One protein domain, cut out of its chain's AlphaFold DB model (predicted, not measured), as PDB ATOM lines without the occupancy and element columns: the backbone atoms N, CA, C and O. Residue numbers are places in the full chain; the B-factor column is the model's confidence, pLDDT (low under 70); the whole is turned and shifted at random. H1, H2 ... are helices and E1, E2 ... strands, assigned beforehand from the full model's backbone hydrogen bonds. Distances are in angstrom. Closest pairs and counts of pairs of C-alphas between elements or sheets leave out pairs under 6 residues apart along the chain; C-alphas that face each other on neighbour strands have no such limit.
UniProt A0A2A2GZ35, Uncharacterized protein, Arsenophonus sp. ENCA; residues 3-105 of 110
ATOM      1  N   ILE A   3     249.457 186.904 182.159       98.12
ATOM      2  CA  ILE A   3     249.643 188.330 182.413       98.12
ATOM      3  C   ILE A   3     250.116 188.534 183.850       98.12
ATOM      4  O   ILE A   3     249.477 188.064 184.794       98.12
ATOM      5  N   SER A   4     251.208 189.278 184.017       97.31
ATOM      6  CA  SER A   4     251.643 189.775 185.324       97.31
ATOM      7  C   SER A   4     251.091 191.178 185.565       97.31
ATOM      8  O   SER A   4     251.314 192.089 184.764       97.31
ATOM      9  N   LEU A   5     250.349 191.352 186.656       96.31
ATOM     10  CA  LEU A   5     249.862 192.648 187.111       96.31
ATOM     11  C   LEU A   5     250.868 193.269 188.088       96.31
ATOM     12  O   LEU A   5     251.033 192.789 189.213       96.31
ATOM     13  N   CYS A   6     251.524 194.344 187.654       94.25
ATOM     14  CA  CYS A   6     252.607 195.001 188.377       94.25
ATOM     15  C   CYS A   6     252.069 196.040 189.370       94.25
ATOM     16  O   CYS A   6     251.837 197.195 189.014       94.25
ATOM     17  N   VAL A   7     251.885 195.621 190.623       91.88
ATOM     18  CA  VAL A   7     251.404 196.444 191.748       91.88
ATOM     19  C   VAL A   7     252.212 196.139 193.017       91.88
ATOM     20  O   VAL A   7     252.802 195.070 193.136       91.88
ATOM     21  N   ASN A   8     252.242 197.058 193.988       91.06
ATOM     22  CA  ASN A   8     252.855 196.853 195.318       91.06
ATOM     23  C   ASN A   8     251.836 196.694 196.453       91.06
ATOM     24  O   ASN A   8     252.225 196.659 197.620       91.06
ATOM     25  N   TYR A   9     250.550 196.627 196.137       91.44
ATOM     26  CA  TYR A   9     249.466 196.532 197.104       91.44
ATOM     27  C   TYR A   9     248.545 195.368 196.743       91.44
ATOM     28  O   TYR A   9     248.540 194.904 195.604       91.44
ATOM     29  N   HIS A  10     247.774 194.895 197.726       94.44
ATOM     30  CA  HIS A  10     246.790 193.818 197.551       94.44
ATOM     31  C   HIS A  10     247.362 192.587 196.805       94.44
ATOM     32  O   HIS A  10     246.718 192.002 195.932       94.44
ATOM     33  N   LEU A  11     248.600 192.222 197.164       95.19
ATOM     34  CA  LEU A  11     249.366 191.092 196.628       95.19
ATOM     35  C   LEU A  11     248.703 189.739 196.937       95.19
ATOM     36  O   LEU A  11     247.667 189.676 197.602       95.19
ATOM     37  N   ASN A  12     249.298 188.644 196.464       97.38
ATOM     38  CA  ASN A  12     248.741 187.294 196.533       97.38
ATOM     39  C   ASN A  12     247.353 187.196 195.884       97.38
ATOM     40  O   ASN A  12     246.456 186.535 196.403       97.38
ATOM     41  N   ASN A  13     247.157 187.891 194.758       97.56
ATOM     42  CA  ASN A  13     245.872 187.994 194.065       97.56
ATOM     43  C   ASN A  13     244.707 188.579 194.892       97.56
ATOM     44  O   ASN A  13     243.578 188.549 194.400       97.56
ATOM     45  N   LYS A  14     244.950 189.170 196.073       96.94
ATOM     46  CA  LYS A  14     243.896 189.808 196.886       96.94
ATOM     47  C   LYS A  14     243.186 190.945 196.158       96.94
ATOM     48  O   LYS A  14     241.997 191.143 196.358       96.94
ATOM     49  N   ILE A  15     243.877 191.640 195.254       96.44
ATOM     50  CA  ILE A  15     243.281 192.664 194.380       96.44
ATOM     51  C   ILE A  15     242.105 192.132 193.534       96.44
ATOM     52  O   ILE A  15     241.285 192.896 193.042       96.44
ATOM     53  N   PHE A  16     242.009 190.814 193.343       97.25
ATOM     54  CA  PHE A  16     240.930 190.173 192.593       97.25
ATOM     55  C   PHE A  16     239.838 189.567 193.485       97.25
ATOM     56  O   PHE A  16     238.899 188.973 192.951       97.25
ATOM     57  N   ASP A  17     239.966 189.656 194.807       96.00
ATOM     58  CA  ASP A  17     239.047 189.047 195.762       96.00
ATOM     59  C   ASP A  17     238.017 190.072 196.251       96.00
ATOM     60  O   ASP A  17     238.348 191.035 196.935       96.00
ATOM     61  N   LEU A  18     236.747 189.864 195.893       96.31
ATOM     62  CA  LEU A  18     235.650 190.725 196.344       96.31
ATOM     63  C   LEU A  18     235.187 190.415 197.771       96.31
ATOM     64  O   LEU A  18     234.461 191.227 198.346       96.31
ATOM     65  N   SER A  19     235.563 189.252 198.310       95.75
ATOM     66  CA  SER A  19     235.180 188.811 199.654       95.75
ATOM     67  C   SER A  19     236.106 189.340 200.752       95.75
ATOM     68  O   SER A  19     235.698 189.387 201.912       95.75
ATOM     69  N   ASP A  20     237.315 189.792 200.400       93.19
ATOM     70  CA  ASP A  20     238.239 190.440 201.334       93.19
ATOM     71  C   ASP A  20     237.762 191.877 201.609       93.19
ATOM     72  O   ASP A  20     238.045 192.804 200.849       93.19
ATOM     73  N   VAL A  21     236.995 192.056 202.689       90.12
ATOM     74  CA  VAL A  21     236.364 193.338 203.063       90.12
ATOM     75  C   VAL A  21     237.397 194.426 203.380       90.12
ATOM     76  O   VAL A  21     237.143 195.603 203.128       90.12
ATOM     77  N   GLU A  22     238.578 194.045 203.875       91.50
ATOM     78  CA  GLU A  22     239.668 194.983 204.175       91.50
ATOM     79  C   GLU A  22     240.266 195.569 202.889       91.50
ATOM     80  O   GLU A  22     240.659 196.737 202.836       91.50
ATOM     81  N   VAL A  23     240.327 194.757 201.831       90.81
ATOM     82  CA  VAL A  23     240.885 195.137 200.527       90.81
ATOM     83  C   VAL A  23     239.829 195.751 199.601       90.81
ATOM     84  O   VAL A  23     240.129 196.693 198.862       90.81
ATOM     85  N   ASN A  24     238.591 195.259 199.646       93.38
ATOM     86  CA  ASN A  24     237.473 195.684 198.805       93.38
ATOM     87  C   ASN A  24     236.561 196.713 199.487       93.38
ATOM     88  O   ASN A  24     235.337 196.563 199.532       93.38
ATOM     89  N   ARG A  25     237.154 197.798 199.991       90.81
ATOM     90  CA  ARG A  25     236.381 198.913 200.547       90.81
ATOM     91  C   ARG A  25     235.588 199.615 199.441       90.81
ATOM     92  O   ARG A  25     236.146 199.958 198.402       90.81
ATOM     93  N   ASP A  26     234.293 199.823 199.665       92.31
ATOM     94  CA  ASP A  26     233.387 200.503 198.723       92.31
ATOM     95  C   ASP A  26     233.352 199.867 197.319       92.31
ATOM     96  O   ASP A  26     233.162 200.548 196.313       92.31
ATOM     97  N   ASN A  27     233.550 198.545 197.240       92.06
ATOM     98  CA  ASN A  27     233.574 197.789 195.985       92.06
ATOM     99  C   ASN A  27     234.670 198.246 194.993       92.06
ATOM    100  O   ASN A  27     234.551 198.057 193.778       92.06
ATOM    101  N   CYS A  28     235.751 198.854 195.497       90.88
ATOM    102  CA  CYS A  28     236.834 199.393 194.675       90.88
ATOM    103  C   CYS A  28     237.601 198.321 193.880       90.88
ATOM    104  O   CYS A  28     238.210 198.645 192.861       90.88
ATOM    105  N   GLN A  29     237.527 197.045 194.284       94.81
ATOM    106  CA  GLN A  29     238.187 195.934 193.586       94.81
ATOM    107  C   GLN A  29     237.358 195.345 192.445       94.81
ATOM    108  O   GLN A  29     237.858 194.550 191.644       94.81
ATOM    109  N   PHE A  30     236.094 195.751 192.316       95.81
ATOM    110  CA  PHE A  30     235.202 195.256 191.274       95.81
ATOM    111  C   PHE A  30     235.771 195.352 189.850       95.81
ATOM    112  O   PHE A  30     235.662 194.369 189.111       95.81
ATOM    113  N   PRO A  31     236.435 196.454 189.439       93.81
ATOM    114  CA  PRO A  31     237.052 196.531 188.119       93.81
ATOM    115  C   PRO A  31     238.138 195.467 187.901       93.81
ATOM    116  O   PRO A  31     238.183 194.855 186.833       93.81
ATOM    117  N   TYR A  32     238.972 195.194 188.909       95.62
ATOM    118  CA  TYR A  32     240.041 194.192 188.830       95.62
ATOM    119  C   TYR A  32     239.475 192.771 188.793       95.62
ATOM    120  O   TYR A  32     239.890 191.962 187.957       95.62
ATOM    121  N   TYR A  33     238.474 192.478 189.627       97.50
ATOM    122  CA  TYR A  33     237.729 191.219 189.566       97.50
ATOM    123  C   TYR A  33     237.135 190.989 188.168       97.50
ATOM    124  O   TYR A  33     237.322 189.927 187.567       97.50
ATOM    125  N   MET A  34     236.467 192.004 187.611       98.00
ATOM    126  CA  MET A  34     235.868 191.926 186.278       98.00
ATOM    127  C   MET A  34     236.914 191.769 185.174       98.00
ATOM    128  O   MET A  34     236.668 191.027 184.222       98.00
ATOM    129  N   LEU A  35     238.080 192.408 185.302       96.00
ATOM    130  CA  LEU A  35     239.208 192.213 184.394       96.00
ATOM    131  C   LEU A  35     239.652 190.746 184.388       96.00
ATOM    132  O   LEU A  35     239.686 190.127 183.323       96.00
ATOM    133  N   LYS A  36     239.922 190.167 185.565       97.94
ATOM    134  CA  LYS A  36     240.330 188.759 185.688       97.94
ATOM    135  C   LYS A  36     239.273 187.809 185.131       97.94
ATOM    136  O   LYS A  36     239.608 186.921 184.350       97.94
ATOM    137  N   LYS A  37     237.998 188.041 185.462       98.06
ATOM    138  CA  LYS A  37     236.867 187.248 184.962       98.06
ATOM    139  C   LYS A  37     236.727 187.326 183.442       98.06
ATOM    140  O   LYS A  37     236.484 186.312 182.800       98.06
ATOM    141  N   ARG A  38     236.872 188.511 182.840       98.06
ATOM    142  CA  ARG A  38     236.786 188.657 181.377       98.06
ATOM    143  C   ARG A  38     237.964 187.999 180.671       98.06
ATOM    144  O   ARG A  38     237.748 187.306 179.688       98.06
ATOM    145  N   LEU A  39     239.183 188.156 181.185       97.62
ATOM    146  CA  LEU A  39     240.369 187.499 180.631       97.62
ATOM    147  C   LEU A  39     240.257 185.970 180.692       97.62
ATOM    148  O   LEU A  39     240.573 185.294 179.711       97.62
ATOM    149  N   SER A  40     239.723 185.419 181.788       97.94
ATOM    150  CA  SER A  40     239.579 183.969 181.927       97.94
ATOM    151  C   SER A  40     238.600 183.365 180.915       97.94
ATOM    152  O   SER A  40     238.818 182.242 180.471       97.94
ATOM    153  N   LEU A  41     237.567 184.108 180.487       98.12
ATOM    154  CA  LEU A  41     236.662 183.679 179.403       98.12
ATOM    155  C   LEU A  41     237.384 183.488 178.059       98.12
ATOM    156  O   LEU A  41     236.877 182.786 177.190       98.12
ATOM    157  N   HIS A  42     238.569 184.077 177.897       97.75
ATOM    158  CA  HIS A  42     239.417 183.938 176.714       97.75
ATOM    159  C   HIS A  42     240.631 183.019 176.946       97.75
ATOM    160  O   HIS A  42     241.552 183.013 176.131       97.75
ATOM    161  N   GLY A  43     240.673 182.257 178.048       97.94
ATOM    162  CA  GLY A  43     241.817 181.393 178.377       97.94
ATOM    163  C   GLY A  43     243.089 182.172 178.738       97.94
ATOM    164  O   GLY A  43     244.210 181.687 178.548       97.94
ATOM    165  N   ILE A  44     242.925 183.409 179.215       98.25
ATOM    166  CA  ILE A  44     244.019 184.284 179.630       98.25
ATOM    167  C   ILE A  44     244.047 184.334 181.154       98.25
ATOM    168  O   ILE A  44     243.063 184.687 181.803       98.25
ATOM    169  N   GLU A  45     245.197 184.005 181.725       98.25
ATOM    170  CA  GLU A  45     245.427 184.044 183.164       98.25
ATOM    171  C   GLU A  45     246.083 185.370 183.541       98.25
ATOM    172  O   GLU A  45     247.029 185.804 182.889       98.25
ATOM    173  N   ILE A  46     245.614 186.002 184.615       98.31
ATOM    174  CA  ILE A  46     246.256 187.176 185.209       98.31
ATOM    175  C   ILE A  46     246.518 186.925 186.692       98.31
ATOM    176  O   ILE A  46     245.657 186.400 187.407       98.31
ATOM    177  N   SER A  47     247.722 187.274 187.143       98.25
ATOM    178  CA  SER A  47     248.119 187.216 188.552       98.25
ATOM    179  C   SER A  47     248.963 188.422 188.942       98.25
ATOM    180  O   SER A  47     249.582 189.051 188.086       98.25
ATOM    181  N   THR A  48     248.989 188.748 190.233       97.31
ATOM    182  CA  THR A  48     249.868 189.789 190.778       97.31
ATOM    183  C   THR A  48     251.345 189.410 190.615       97.31
ATOM    184  O   THR A  48     251.700 188.229 190.535       97.31
ATOM    185  N   CYS A  49     252.217 190.416 190.508       95.69
ATOM    186  CA  CYS A  49     253.623 190.229 190.138       95.69
ATOM    187  C   CYS A  49     254.472 189.441 191.151       95.69
ATOM    188  O   CYS A  49     255.549 188.961 190.802       95.69
ATOM    189  N   ASP A  50     253.996 189.300 192.388       96.31
ATOM    190  CA  ASP A  50     254.564 188.425 193.418       96.31
ATOM    191  C   ASP A  50     254.313 186.932 193.140       96.31
ATOM    192  O   ASP A  50     255.144 186.101 193.493       96.31
ATOM    193  N   ILE A  51     253.214 186.591 192.456       97.94
ATOM    194  CA  ILE A  51     252.890 185.217 192.038       97.94
ATOM    195  C   ILE A  51     253.499 184.910 190.664       97.94
ATOM    196  O   ILE A  51     254.068 183.839 190.450       97.94
ATOM    197  N   LEU A  52     253.373 185.841 189.717       97.69
ATOM    198  CA  LEU A  52     253.916 185.713 188.368       97.69
ATOM    199  C   LEU A  52     254.852 186.882 188.091       97.69
ATOM    200  O   LEU A  52     254.396 187.980 187.777       97.69
ATOM    201  N   SER A  53     256.161 186.648 188.169       96.00
ATOM    202  CA  SER A  53     257.133 187.704 187.888       96.00
ATOM    203  C   SER A  53     257.006 188.209 186.438       96.00
ATOM    204  O   SER A  53     256.771 187.405 185.529       96.00
ATOM    205  N   PRO A  54     257.211 189.514 186.178       95.25
ATOM    206  CA  PRO A  54     257.159 190.083 184.827       95.25
ATOM    207  C   PRO A  54     258.038 189.365 183.797       95.25
ATOM    208  O   PRO A  54     257.633 189.192 182.653       95.25
ATOM    209  N   LYS A  55     259.208 188.870 184.217       94.88
ATOM    210  CA  LYS A  55     260.147 188.134 183.351       94.88
ATOM    211  C   LYS A  55     259.593 186.802 182.839       94.88
ATOM    212  O   LYS A  55     260.026 186.334 181.792       94.88
ATOM    213  N   ASN A  56     258.664 186.200 183.580       96.50
ATOM    214  CA  ASN A  56     258.066 184.904 183.264       96.50
ATOM    215  C   ASN A  56     256.670 185.040 182.635       96.50
ATOM    216  O   ASN A  56     256.011 184.029 182.390       96.50
ATOM    217  N   ALA A  57     256.193 186.268 182.422       97.25
ATOM    218  CA  ALA A  57     254.890 186.545 181.836       97.25
ATOM    219  C   ALA A  57     254.989 186.755 180.319       97.25
ATOM    220  O   ALA A  57     255.986 187.270 179.812       97.25
ATOM    221  N   ASP A  58     253.916 186.422 179.598       97.62
ATOM    222  CA  ASP A  58     253.792 186.738 178.168       97.62
ATOM    223  C   ASP A  58     253.588 188.249 177.952       97.62
ATOM    224  O   ASP A  58     253.960 188.814 176.915       97.62
ATOM    225  N   LEU A  59     252.948 188.884 178.940       96.19
ATOM    226  CA  LEU A  59     252.551 190.281 178.934       96.19
ATOM    227  C   LEU A  59     252.465 190.829 180.364       96.19
ATOM    228  O   LEU A  59     252.170 190.104 181.316       96.19
ATOM    229  N   THR A  60     252.674 192.129 180.523       95.31
ATOM    230  CA  THR A  60     252.585 192.817 181.822       95.31
ATOM    231  C   THR A  60     251.685 194.041 181.764       95.31
ATOM    232  O   THR A  60     251.756 194.822 180.810       95.31
ATOM    233  N   PHE A  61     250.885 194.224 182.813       94.81
ATOM    234  CA  PHE A  61     250.000 195.370 183.010       94.81
ATOM    235  C   PHE A  61     250.505 196.268 184.136       94.81
ATOM    236  O   PHE A  61     250.850 195.782 185.213       94.81
ATOM    237  N   TYR A  62     250.475 197.577 183.892       91.00
ATOM    238  CA  TYR A  62     250.829 198.618 184.855       91.00
ATOM    239  C   TYR A  62     249.678 199.615 184.943       91.00
ATOM    240  O   TYR A  62     249.189 200.088 183.919       91.00
ATOM    241  N   PHE A  63     249.243 199.924 186.162       86.19
ATOM    242  CA  PHE A  63     248.302 201.003 186.444       86.19
ATOM    243  C   PHE A  63     249.110 202.101 187.113       86.19
ATOM    244  O   PHE A  63     249.423 201.985 188.296       86.19
ATOM    245  N   ASP A  64     249.486 203.108 186.327       74.31
ATOM    246  CA  ASP A  64     250.545 204.068 186.659       74.31
ATOM    247  C   ASP A  64     251.974 203.476 186.623       74.31
ATOM    248  O   ASP A  64     252.184 202.258 186.664       74.31
ATOM    249  N   TYR A  65     252.979 204.343 186.498       69.44
ATOM    250  CA  TYR A  65     254.389 203.960 186.440       69.44
ATOM    251  C   TYR A  65     255.186 204.699 187.513       69.44
ATOM    252  O   TYR A  65     255.366 205.911 187.451       69.44
ATOM    253  N   SER A  66     255.717 203.951 188.483       61.66
ATOM    254  CA  SER A  66     256.528 204.522 189.565       61.66
ATOM    255  C   SER A  66     257.987 204.060 189.580       61.66
ATOM    256  O   SER A  66     258.745 204.553 190.408       61.66
ATOM    257  N   SER A  67     258.397 203.123 188.710       68.38
ATOM    258  CA  SER A  67     259.798 202.723 188.431       68.38
ATOM    259  C   SER A  67     259.876 201.360 187.724       68.38
ATOM    260  O   SER A  67     258.933 200.570 187.751       68.38
ATOM    261  N   ASP A  68     261.065 201.021 187.215       69.75
ATOM    262  CA  ASP A  68     261.460 199.695 186.703       69.75
ATOM    263  C   ASP A  68     261.470 198.569 187.776       69.75
ATOM    264  O   ASP A  68     261.931 197.458 187.506       69.75
ATOM    265  N   LYS A  69     260.979 198.817 189.001       79.69
ATOM    266  CA  LYS A  69     261.142 197.938 190.179       79.69
ATOM    267  C   LYS A  69     260.696 196.490 189.952       79.69
ATOM    268  O   LYS A  69     261.322 195.575 190.479       79.69
ATOM    269  N   TYR A  70     259.623 196.275 189.194       82.19
ATOM    270  CA  TYR A  70     259.066 194.936 188.962       82.19
ATOM    271  C   TYR A  70     259.737 194.204 187.785       82.19
ATOM    272  O   TYR A  70     259.603 192.989 187.650       82.19
ATOM    273  N   GLY A  71     260.496 194.919 186.948       87.25
ATOM    274  CA  GLY A  71     260.978 194.430 185.658       87.25
ATOM    275  C   GLY A  71     259.920 194.547 184.562       87.25
ATOM    276  O   GLY A  71     258.917 195.231 184.742       87.25
ATOM    277  N   PHE A  72     260.165 193.886 183.428       90.31
ATOM    278  CA  PHE A  72     259.349 193.943 182.211       90.31
ATOM    279  C   PHE A  72     259.200 192.550 181.604       90.31
ATOM    280  O   PHE A  72     260.082 191.701 181.768       90.31
ATOM    281  N   SER A  73     258.109 192.354 180.869       92.38
ATOM    282  CA  SER A  73     257.952 191.238 179.938       92.38
ATOM    283  C   SER A  73     258.322 191.675 178.514       92.38
ATOM    284  O   SER A  73     258.776 192.801 178.277       92.38
ATOM    285  N   LYS A  74     258.103 190.789 177.537       91.31
ATOM    286  CA  LYS A  74     258.246 191.133 176.116       91.31
ATOM    287  C   LYS A  74     257.220 192.179 175.667       91.31
ATOM    288  O   LYS A  74     257.545 193.008 174.824       91.31
ATOM    289  N   ASN A  75     256.006 192.148 176.225       93.06
ATOM    290  CA  ASN A  75     254.914 193.047 175.855       93.06
ATOM    291  C   ASN A  75     254.389 193.772 177.095       93.06
ATOM    292  O   ASN A  75     253.827 193.153 177.993       93.06
ATOM    293  N   ASN A  76     254.524 195.093 177.146       92.19
ATOM    294  CA  ASN A  76     254.184 195.858 178.342       92.19
ATOM    295  C   ASN A  76     253.119 196.909 178.018       92.19
ATOM    296  O   ASN A  76     253.296 197.704 177.093       92.19
ATOM    297  N   TYR A  77     252.037 196.926 178.796       91.62
ATOM    298  CA  TYR A  77     250.936 197.879 178.649       91.62
ATOM    299  C   TYR A  77     250.812 198.737 179.903       91.62
ATOM    300  O   TYR A  77     250.680 198.213 181.012       91.62
ATOM    301  N   LEU A  78     250.842 200.054 179.707       88.25
ATOM    302  CA  LEU A  78     250.648 201.047 180.756       88.25
ATOM    303  C   LEU A  78     249.269 201.679 180.595       88.25
ATOM    304  O   LEU A  78     248.984 202.326 179.588       88.25
ATOM    305  N   PHE A  79     248.420 201.497 181.596       85.69
ATOM    306  CA  PHE A  79     247.114 202.126 181.678       85.69
ATOM    307  C   PHE A  79     247.240 203.444 182.437       85.69
ATOM    308  O   PHE A  79     247.618 203.463 183.612       85.69
ATOM    309  N   LEU A  80     246.895 204.533 181.757       77.75
ATOM    310  CA  LEU A  80     246.827 205.868 182.335       77.75
ATOM    311  C   LEU A  80     245.355 206.264 182.443       77.75
ATOM    312  O   LEU A  80     244.665 206.451 181.437       77.75
ATOM    313  N   PHE A  81     244.864 206.341 183.679       75.75
ATOM    314  CA  PHE A  81     243.513 206.809 183.973       75.75
ATOM    315  C   PHE A  81     243.545 208.321 184.138       75.75
ATOM    316  O   PHE A  81     243.911 208.842 185.190       75.75
ATOM    317  N   GLU A  82     243.173 209.031 183.080       66.50
ATOM    318  CA  GLU A  82     243.235 210.485 183.071       66.50
ATOM    319  C   GLU A  82     241.879 211.116 183.379       66.50
ATOM    320  O   GLU A  82     240.822 210.719 182.873       66.50
ATOM    321  N   SER A  83     241.938 212.170 184.191       65.62
ATOM    322  CA  SER A  83     240.875 213.157 184.337       65.62
ATOM    323  C   SER A  83     241.438 214.534 183.998       65.62
ATOM    324  O   SER A  83     242.637 214.765 184.152       65.62
ATOM    325  N   ASN A  84     240.577 215.476 183.609       59.31
ATOM    326  CA  ASN A  84     240.979 216.855 183.286       59.31
ATOM    327  C   ASN A  84     241.720 217.582 184.437       59.31
ATOM    328  O   ASN A  84     242.243 218.671 184.229       59.31
ATOM    329  N   ILE A  85     241.724 217.017 185.652       59.78
ATOM    330  CA  ILE A  85     242.332 217.585 186.862       59.78
ATOM    331  C   ILE A  85     243.799 217.141 187.031       59.78
ATOM    332  O   ILE A  85     244.572 217.823 187.707       59.78
ATOM    333  N   ILE A  86     244.224 216.043 186.397       58.94
ATOM    334  CA  ILE A  86     245.613 215.570 186.468       58.94
ATOM    335  C   ILE A  86     246.446 216.414 185.495       58.94
ATOM    336  O   ILE A  86     246.384 216.232 184.282       58.94
ATOM    337  N   LYS A  87     247.197 217.392 186.023       51.28
ATOM    338  CA  LYS A  87     248.076 218.244 185.210       51.28
ATOM    339  C   LYS A  87     249.168 217.385 184.539       51.28
ATOM    340  O   LYS A  87     249.800 216.601 185.244       51.28
ATOM    341  N   PRO A  88     249.497 217.615 183.253       55.41
ATOM    342  CA  PRO A  88     250.532 216.871 182.515       55.41
ATOM    343  C   PRO A  88     251.965 216.951 183.075       55.41
ATOM    344  O   PRO A  88     252.876 216.333 182.537       55.41
ATOM    345  N   LEU A  89     252.197 217.728 184.137       52.62
ATOM    346  CA  LEU A  89     253.524 218.036 184.682       52.62
ATOM    347  C   LEU A  89     254.274 216.822 185.266       52.62
ATOM    348  O   LEU A  89     255.462 216.941 185.536       52.62
ATOM    349  N   GLY A  90     253.612 215.674 185.450       52.72
ATOM    350  CA  GLY A  90     254.237 214.419 185.892       52.72
ATOM    351  C   GLY A  90     254.463 213.389 184.780       52.72
ATOM    352  O   GLY A  90     254.821 212.250 185.069       52.72
ATOM    353  N   TRP A  91     254.193 213.736 183.518       57.38
ATOM    354  CA  TRP A  91     254.195 212.761 182.429       57.38
ATOM    355  C   TRP A  91     255.593 212.577 181.847       57.38
ATOM    356  O   TRP A  91     256.064 213.364 181.028       57.38
ATOM    357  N   HIS A  92     256.239 211.476 182.214       60.31
ATOM    358  CA  HIS A  92     257.430 211.000 181.521       60.31
ATOM    359  C   HIS A  92     257.010 210.221 180.268       60.31
ATOM    360  O   HIS A  92     256.992 208.994 180.251       60.31
ATOM    361  N   LEU A  93     256.645 210.945 179.206       59.25
ATOM    362  CA  LEU A  93     256.220 210.355 177.924       59.25
ATOM    363  C   LEU A  93     257.348 209.602 177.198       59.25
ATOM    364  O   LEU A  93     257.095 208.860 176.255       59.25
ATOM    365  N   GLU A  94     258.588 209.760 177.652       60.22
ATOM    366  CA  GLU A  94     259.774 209.136 177.062       60.22
ATOM    367  C   GLU A  94     259.943 207.649 177.422       60.22
ATOM    368  O   GLU A  94     260.949 207.031 177.070       60.22
ATOM    369  N   ILE A  95     258.975 207.026 178.104       61.28
ATOM    370  CA  ILE A  95     259.073 205.610 178.466       61.28
ATOM    371  C   ILE A  95     258.722 204.733 177.254       61.28
ATOM    372  O   ILE A  95     257.613 204.223 177.112       61.28
ATOM    373  N   GLN A  96     259.718 204.499 176.400       64.81
ATOM    374  CA  GLN A  96     259.607 203.693 175.171       64.81
ATOM    375  C   GLN A  96     259.275 202.206 175.409       64.81
ATOM    376  O   GLN A  96     259.084 201.448 174.461       64.81
ATOM    377  N   LYS A  97     259.223 201.756 176.668       73.25
ATOM    378  CA  LYS A  97     259.003 200.348 177.030       73.25
ATOM    379  C   LYS A  97     257.529 199.933 177.030       73.25
ATOM    380  O   LYS A  97     257.260 198.738 177.150       73.25
ATOM    381  N   PHE A  98     256.594 200.880 176.913       73.12
ATOM    382  CA  PHE A  98     255.160 200.625 177.043       73.12
ATOM    383  C   PHE A  98     254.370 200.968 175.785       73.12
ATOM    384  O   PHE A  98     254.562 202.014 175.172       73.12
ATOM    385  N   SER A  99     253.381 200.130 175.481       79.38
ATOM    386  CA  SER A  99     252.190 200.590 174.765       79.38
ATOM    387  C   SER A  99     251.286 201.326 175.757       79.38
ATOM    388  O   SER A  99     250.893 200.751 176.775       79.38
ATOM    389  N   ILE A 100     250.982 202.598 175.490       76.06
ATOM    390  CA  ILE A 100     250.173 203.437 176.386       76.06
ATOM    391  C   ILE A 100     248.685 203.272 176.058       76.06
ATOM    392  O   ILE A 100     248.259 203.457 174.917       76.06
ATOM    393  N   CYS A 101     247.885 202.959 177.075       70.50
ATOM    394  CA  CYS A 101     246.430 202.892 177.005       70.50
ATOM    395  C   CYS A 101     245.811 204.047 177.803       70.50
ATOM    396  O   CYS A 101     245.766 204.007 179.033       70.50
ATOM    397  N   TYR A 102     245.294 205.052 177.096       67.12
ATOM    398  CA  TYR A 102     244.561 206.162 177.702       67.12
ATOM    399  C   TYR A 102     243.126 205.754 178.020       67.12
ATOM    400  O   TYR A 102     242.350 205.401 177.128       67.12
ATOM    401  N   VAL A 103     242.754 205.859 179.292       65.94
ATOM    402  CA  VAL A 103     241.376 205.666 179.737       65.94
ATOM    403  C   VAL A 103     240.833 207.014 180.186       65.94
ATOM    404  O   VAL A 103     241.163 207.511 181.260       65.94
ATOM    405  N   LYS A 104     239.996 207.621 179.342       57.81
ATOM    406  CA  LYS A 104     239.331 208.886 179.654       57.81
ATOM    407  C   LYS A 104     238.092 208.614 180.502       57.81
ATOM    408  O   LYS A 104     237.090 208.108 179.994       57.81
ATOM    409  N   CYS A 105     238.141 208.981 181.779       55.75
ATOM    410  CA  CYS A 105     236.959 208.934 182.631       55.75
ATOM    411  C   CYS A 105     235.986 210.045 182.208       55.75
ATOM    412  O   CYS A 105     236.286 211.234 182.332       55.75
TER     413      CYS A 105
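Overview. This is residues 3 to 105 of the 110 residues of an uncharacterized protein of Arsenophonus sp. ENCA (UniProt A0A2A2GZ35). With little regular structure, this is one strongly twisted sheet of five parallel strands, in the order E2, E1, E3, E4, E5, with H1 at its E2 edge and long loops; residues 85 to 90 stick out. The printed part has 103 residues, under half in named elements: E1, H1, E2, E3, E4, E5, a mixed class. It is compact, radius of gyration of the C-alphas 14.1 A, spanning 38 by 33 by 25 A.

Along the chain. E1, residues 3 to 6, starts at C-alpha 3 (249.643, 188.330, 182.413) and spans 9.4 A. H1, residues 30 to 40, spans 15.3 A; E2, 45 to 48, 10.5 A; E3, 59 to 63, 13.8 A; E4, 76 to 82, 18.9 A. E5, 99 to 104, spans 16.1 A to C-alpha 104 (239.331, 208.886, 179.654).

Arrangement. Parallel neighbours have N and O within hydrogen-bond range: E2 and E1, N 3 and O 45, 2.8 A; E1 and E3, N 6 and O 61, 2.9 A; E3 and E4, N 79 and O 62, 2.8 A; E4 and E5, N 101 and O 78, 2.8 A. E1, H1, E2 form a strand-helix-strand unit, parallel neighbour strands with a helix between, its crossover right-handed. H1 is on the sheet but only grazes it, with residues 35 to 40; its closest C-alphas to E2 are Lys 36 and Ile 46, 6.2 A. In H1 every O i to N i+4 pair is within hydrogen-bond range.

Size, cuts and confidence. The farthest C-alphas, Ser 19 and Glu 94, are 39.1 A apart. The printed part has no cut; the links E1 to H1, E3 to E4 and E4 to E5 are long. pLDDT is under 70 at residues 65 to 68, 82 to 96 and 102 to 105.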